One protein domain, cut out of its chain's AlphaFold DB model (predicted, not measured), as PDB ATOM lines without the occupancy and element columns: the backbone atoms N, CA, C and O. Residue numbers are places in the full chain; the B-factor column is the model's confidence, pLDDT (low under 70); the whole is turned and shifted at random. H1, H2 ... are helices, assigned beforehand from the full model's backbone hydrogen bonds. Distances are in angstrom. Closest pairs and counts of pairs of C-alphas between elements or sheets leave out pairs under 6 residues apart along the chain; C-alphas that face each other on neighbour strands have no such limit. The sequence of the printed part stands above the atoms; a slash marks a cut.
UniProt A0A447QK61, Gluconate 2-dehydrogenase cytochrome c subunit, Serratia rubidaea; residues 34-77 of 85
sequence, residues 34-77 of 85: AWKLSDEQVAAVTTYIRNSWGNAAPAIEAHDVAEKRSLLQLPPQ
ATOM      1  N   ALA A  34      21.591  11.526 -40.817       92.56
ATOM      2  CA  ALA A  34      22.587  10.454 -40.745       92.56
ATOM      3  C   ALA A  34      22.907  10.023 -39.303       92.56
ATOM      4  O   ALA A  34      23.134   8.846 -39.050       92.56
ATOM      5  N   TRP A  35      22.893  10.951 -38.349       89.56
ATOM      6  CA  TRP A  35      23.150  10.643 -36.941       89.56
ATOM      7  C   TRP A  35      21.971   9.939 -36.253       89.56
ATOM      8  O   TRP A  35      22.184   9.170 -35.325       89.56
ATOM      9  N   LYS A  36      20.736  10.190 -36.702       90.88
ATOM     10  CA  LYS A  36      19.513   9.768 -36.005       90.88
ATOM     11  C   LYS A  36      18.906   8.483 -36.559       90.88
ATOM     12  O   LYS A  36      18.293   7.740 -35.802       90.88
ATOM     13  N   LEU A  37      19.010   8.263 -37.869       93.19
ATOM     14  CA  LEU A  37      18.384   7.130 -38.546       93.19
ATOM     15  C   LEU A  37      19.413   6.051 -38.888       93.19
ATOM     16  O   LEU A  37      20.506   6.358 -39.380       93.19
ATOM     17  N   SER A  38      19.023   4.794 -38.664       94.06
ATOM     18  CA  SER A  38      19.770   3.632 -39.149       94.06
ATOM     19  C   SER A  38      19.649   3.489 -40.665       94.06
ATOM     20  O   SER A  38      18.748   4.055 -41.294       94.06
ATOM     21  N   ASP A  39      20.540   2.704 -41.264       94.31
ATOM     22  CA  ASP A  39      20.531   2.476 -42.714       94.31
ATOM     23  C   ASP A  39      19.238   1.783 -43.182       94.31
ATOM     24  O   ASP A  39      18.673   2.156 -44.209       94.31
ATOM     25  N   GLU A  40      18.693   0.872 -42.369       94.94
ATOM     26  CA  GLU A  40      17.383   0.242 -42.590       94.94
ATOM     27  C   GLU A  40      16.231   1.253 -42.550       94.94
ATOM     28  O   GLU A  40      15.345   1.233 -43.404       94.94
ATOM     29  N   GLN A  41      16.245   2.177 -41.584       95.50
ATOM     30  CA  GLN A  41      15.208   3.204 -41.469       95.50
ATOM     31  C   GLN A  41      15.252   4.174 -42.652       95.50
ATOM     32  O   GLN A  41      14.208   4.543 -43.191       95.50
ATOM     33  N   VAL A  42      16.451   4.570 -43.089       95.31
ATOM     34  CA  VAL A  42      16.609   5.409 -44.281       95.31
ATOM     35  C   VAL A  42      16.128   4.662 -45.525       95.31
ATOM     36  O   VAL A  42      15.358   5.232 -46.300       95.31
ATOM     37  N   ALA A  43      16.503   3.394 -45.704       95.94
ATOM     38  CA  ALA A  43      16.050   2.555 -46.813       95.94
ATOM     39  C   ALA A  43      14.515   2.416 -46.849       95.94
ATOM     40  O   ALA A  43      13.889   2.620 -47.893       95.94
ATOM     41  N   ALA A  44      13.883   2.181 -45.696       96.56
ATOM     42  CA  ALA A  44      12.431   2.075 -45.580       96.56
ATOM     43  C   ALA A  44      11.717   3.392 -45.930       96.56
ATOM     44  O   ALA A  44      10.792   3.402 -46.745       96.56
ATOM     45  N   VAL A  45      12.162   4.523 -45.368       95.38
ATOM     46  CA  VAL A  45      11.557   5.843 -45.629       95.38
ATOM     47  C   VAL A  45      11.719   6.243 -47.093       95.38
ATOM     48  O   VAL A  45      10.773   6.711 -47.729       95.38
ATOM     49  N   THR A  46      12.909   6.045 -47.652       95.12
ATOM     50  CA  THR A  46      13.192   6.395 -49.047       95.12
ATOM     51  C   THR A  46      12.422   5.509 -50.027       95.12
ATOM     52  O   THR A  46      11.880   6.020 -51.010       95.12
ATOM     53  N   THR A  47      12.271   4.218 -49.726       95.94
ATOM     54  CA  THR A  47      11.409   3.295 -50.479       95.94
ATOM     55  C   THR A  47       9.940   3.701 -50.403       95.94
ATOM     56  O   THR A  47       9.263   3.730 -51.431       95.94
ATOM     57  N   TYR A  48       9.451   4.073 -49.216       95.69
ATOM     58  CA  TYR A  48       8.083   4.555 -49.032       95.69
ATOM     59  C   TYR A  48       7.814   5.807 -49.873       95.69
ATOM     60  O   TYR A  48       6.843   5.839 -50.626       95.69
ATOM     61  N   ILE A  49       8.701   6.807 -49.823       93.81
ATOM     62  CA  ILE A  49       8.583   8.033 -50.629       93.81
ATOM     63  C   ILE A  49       8.530   7.694 -52.125       93.81
ATOM     64  O   ILE A  49       7.688   8.220 -52.854       93.81
ATOM     65  N   ARG A  50       9.399   6.783 -52.581       94.12
ATOM     66  CA  ARG A  50       9.486   6.360 -53.988       94.12
ATOM     67  C   ARG A  50       8.294   5.539 -54.477       94.12
ATOM     68  O   ARG A  50       8.142   5.401 -55.688       94.12
ATOM     69  N   ASN A  51       7.463   5.032 -53.570       95.31
ATOM     70  CA  ASN A  51       6.257   4.260 -53.877       95.31
ATOM     71  C   ASN A  51       4.964   4.947 -53.399       95.31
ATOM     72  O   ASN A  51       3.885   4.361 -53.432       95.31
ATOM     73  N   SER A  52       5.065   6.204 -52.965       94.81
ATOM     74  CA  SER A  52       3.935   7.031 -52.538       94.81
ATOM     75  C   SER A  52       3.545   8.035 -53.617       94.81
ATOM     76  O   SER A  52       4.327   8.342 -54.516       94.81
ATOM     77  N   TRP A  53       2.331   8.581 -53.520       94.31
ATOM     78  CA  TRP A  53       1.813   9.615 -54.433       94.31
ATOM     79  C   TRP A  53       1.836   9.207 -55.915       94.31
ATOM     80  O   TRP A  53       2.186   9.999 -56.785       94.31
ATOM     81  N   GLY A  54       1.476   7.951 -56.200       93.00
ATOM     82  CA  GLY A  54       1.425   7.416 -57.565       93.00
ATOM     83  C   GLY A  54       2.794   7.098 -58.173       93.00
ATOM     84  O   GLY A  54       2.872   6.742 -59.347       93.00
ATOM     85  N   ASN A  55       3.872   7.211 -57.394       91.94
ATOM     86  CA  ASN A  55       5.186   6.748 -57.808       91.94
ATOM     87  C   ASN A  55       5.300   5.223 -57.682       91.94
ATOM     88  O   ASN A  55       4.683   4.618 -56.810       91.94
ATOM     89  N   ALA A  56       6.126   4.621 -58.534       92.19
ATOM     90  CA  ALA A  56       6.510   3.218 -58.453       92.19
ATOM     91  C   ALA A  56       7.986   3.092 -58.833       92.19
ATOM     92  O   ALA A  56       8.394   3.526 -59.920       92.19
ATOM     93  N   ALA A  57       8.797   2.543 -57.934       92.31
ATOM     94  CA  ALA A  57      10.213   2.305 -58.178       92.31
ATOM     95  C   ALA A  57      10.730   1.141 -57.321       92.31
ATOM     96  O   ALA A  57      10.147   0.866 -56.270       92.31
ATOM     97  N   PRO A  58      11.839   0.494 -57.730       93.06
ATOM     98  CA  PRO A  58      12.476  -0.543 -56.928       93.06
ATOM     99  C   PRO A  58      12.752  -0.075 -55.497       93.06
ATOM    100  O   PRO A  58      13.047   1.108 -55.270       93.06
ATOM    101  N   ALA A  59      12.634  -1.016 -54.561       92.56
ATOM    102  CA  ALA A  59      13.014  -0.803 -53.175       92.56
ATOM    103  C   ALA A  59      14.513  -0.506 -53.073       92.56
ATOM    104  O   ALA A  59      15.306  -0.949 -53.904       92.56
ATOM    105  N   ILE A  60      14.866   0.291 -52.073       94.50
ATOM    106  CA  ILE A  60      16.246   0.571 -51.694       94.50
ATOM    107  C   ILE A  60      16.576  -0.363 -50.544       94.50
ATOM    108  O   ILE A  60      15.798  -0.460 -49.594       94.50
ATOM    109  N   GLU A  61      17.726  -1.016 -50.620       95.62
ATOM    110  CA  GLU A  61      18.180  -1.923 -49.580       95.62
ATOM    111  C   GLU A  61      19.068  -1.187 -48.568       95.62
ATOM    112  O   GLU A  61      19.709  -0.178 -48.870       95.62
ATOM    113  N   ALA A  62      19.154  -1.711 -47.343       95.19
ATOM    114  CA  ALA A  62      19.988  -1.107 -46.300       95.19
ATOM    115  C   ALA A  62      21.480  -1.053 -46.691       95.19
ATOM    116  O   ALA A  62      22.188  -0.119 -46.314       95.19
ATOM    117  N   HIS A  63      21.957  -2.020 -47.485       94.88
ATOM    118  CA  HIS A  63      23.351  -2.063 -47.930       94.88
ATOM    119  C   HIS A  63      23.710  -0.899 -48.870       94.88
ATOM    120  O   HIS A  63      24.797  -0.340 -48.735       94.88
ATOM    121  N   ASP A  64      22.789  -0.476 -49.745       94.44
ATOM    122  CA  ASP A  64      22.986   0.678 -50.632       94.44
ATOM    123  C   ASP A  64      23.179   1.968 -49.818       94.44
ATOM    124  O   ASP A  64      23.997   2.835 -50.139       94.44
ATOM    125  N   VAL A  65      22.425   2.099 -48.721       95.00
ATOM    126  CA  VAL A  65      22.528   3.243 -47.808       95.00
ATOM    127  C   VAL A  65      23.847   3.209 -47.039       95.00
ATOM    128  O   VAL A  65      24.500   4.248 -46.916       95.00
ATOM    129  N   ALA A  66      24.266   2.035 -46.564       94.25
ATOM    130  CA  ALA A  66      25.538   1.860 -45.867       94.25
ATOM    131  C   ALA A  66      26.735   2.205 -46.772       94.25
ATOM    132  O   ALA A  66      27.637   2.941 -46.358       94.25
ATOM    133  N   GLU A  67      26.717   1.754 -48.031       94.38
ATOM    134  CA  GLU A  67      27.719   2.132 -49.033       94.38
ATOM    135  C   GLU A  67      27.735   3.650 -49.232       94.38
ATOM    136  O   GLU A  67      28.793   4.286 -49.178       94.38
ATOM    137  N   LYS A  68      26.555   4.269 -49.364       94.75
ATOM    138  CA  LYS A  68      26.446   5.722 -49.513       94.75
ATOM    139  C   LYS A  68      26.994   6.475 -48.305       94.75
ATOM    140  O   LYS A  68      27.690   7.473 -48.474       94.75
ATOM    141  N   ARG A  69      26.711   6.006 -47.090       93.88
ATOM    142  CA  ARG A  69      27.217   6.585 -45.839       93.88
ATOM    143  C   ARG A  69      28.740   6.530 -45.778       93.88
ATOM    144  O   ARG A  69      29.361   7.531 -45.417       93.88
ATOM    145  N   SER A  70      29.322   5.396 -46.169       93.38
ATOM    146  CA  SER A  70      30.772   5.210 -46.251       93.38
ATOM    147  C   SER A  70      31.397   6.164 -47.271       93.38
ATOM    148  O   SER A  70      32.320   6.908 -46.940       93.38
ATOM    149  N   LEU A  71      30.823   6.236 -48.477       95.00
ATOM    150  CA  LEU A  71      31.284   7.121 -49.548       95.00
ATOM    151  C   LEU A  71      31.229   8.605 -49.153       95.00
ATOM    152  O   LEU A  71      32.107   9.381 -49.527       95.00
ATOM    153  N   LEU A  72      30.215   9.002 -48.382       93.31
ATOM    154  CA  LEU A  72      30.036  10.373 -47.896       93.31
ATOM    155  C   LEU A  72      30.779  10.665 -46.580       93.31
ATOM    156  O   LEU A  72      30.678  11.787 -46.084       93.31
ATOM    157  N   GLN A  73      31.504   9.689 -46.018       93.62
ATOM    158  CA  GLN A  73      32.261   9.807 -44.760       93.62
ATOM    159  C   GLN A  73      31.412  10.332 -43.590       93.62
ATOM    160  O   GLN A  73      31.849  11.155 -42.785       93.62
ATOM    161  N   LEU A  74      30.159   9.885 -43.523       89.31
ATOM    162  CA  LEU A  74      29.202  10.350 -42.526       89.31
ATOM    163  C   LEU A  74      29.384   9.628 -41.187       89.31
ATOM    164  O   LEU A  74      29.873   8.496 -41.162       89.31
ATOM    165  N   PRO A  75      28.973  10.257 -40.067       82.19
ATOM    166  CA  PRO A  75      29.096   9.640 -38.758       82.19
ATOM    167  C   PRO A  75      28.374   8.285 -38.712       82.19
ATOM    168  O   PRO A  75      27.365   8.086 -39.412       82.19
ATOM    169  N   PRO A  76      28.877   7.356 -37.880       72.06
ATOM    170  CA  PRO A  76      28.190   6.101 -37.649       72.06
ATOM    171  C   PRO A  76      26.786   6.391 -37.118       72.06
ATOM    172  O   PRO A  76      26.567   7.355 -36.377       72.06
ATOM    173  N   GLN A  77      25.834   5.558 -37.531       72.62
ATOM    174  CA  GLN A  77      24.496   5.534 -36.953       72.62
ATOM    175  C   GLN A  77      24.609   5.501 -35.425       72.62
ATOM    176  O   GLN A  77      25.416   4.738 -34.884       72.62
TER     177      GLN A  77
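AT A GLANCE: This is residues 34 to 77 of the 85 residues of the protein "Gluconate 2-dehydrogenase cytochrome c subunit" of Serratia rubidaea (UniProt A0A447QK61). Two helices, H1 and H2, meet near their beginnings and make a wide corner. From the far end of H1 the long link, residues 51 to 61, makes a loop and folds back along H1 to the corner, where H2 begins. The printed part has 44 residues with two named helices, H1 then H2, and no named strand; its class is all helix. It is only just compact, close to loose, with a radius of gyration of the C-alphas of 11.1 A, and elongated, spanning 33 by 17 by 13 A.

IN THESE COORDINATES: H1, the longest helix, covers residues 39 to 50 and measures 16.3 A from first to last C-alpha; C-alpha 39 is at (20.531, 2.476, -42.714). H2 covers residues 62 to 71 and measures 14.3 A, ending with C-alpha 71 at (31.284, 7.121, -49.548).

HOW THE PARTS SIT: H1 touches H2 with residues 39 to 43 alone. The closest C-alphas, of Glu 40 and Ala 62, are 4.7 A apart. The helices' lines are about perpendicular at 72 degrees, only just beyond a steep tilt. In H1 and H2 every O i to N i+4 pair is within hydrogen-bond range.

THE WHOLE: The two C-alphas farthest apart, of Gly 54 and Pro 75, are 33.5 A apart. The printed part has no cut, and no printed residue is under 70 in pLDDT.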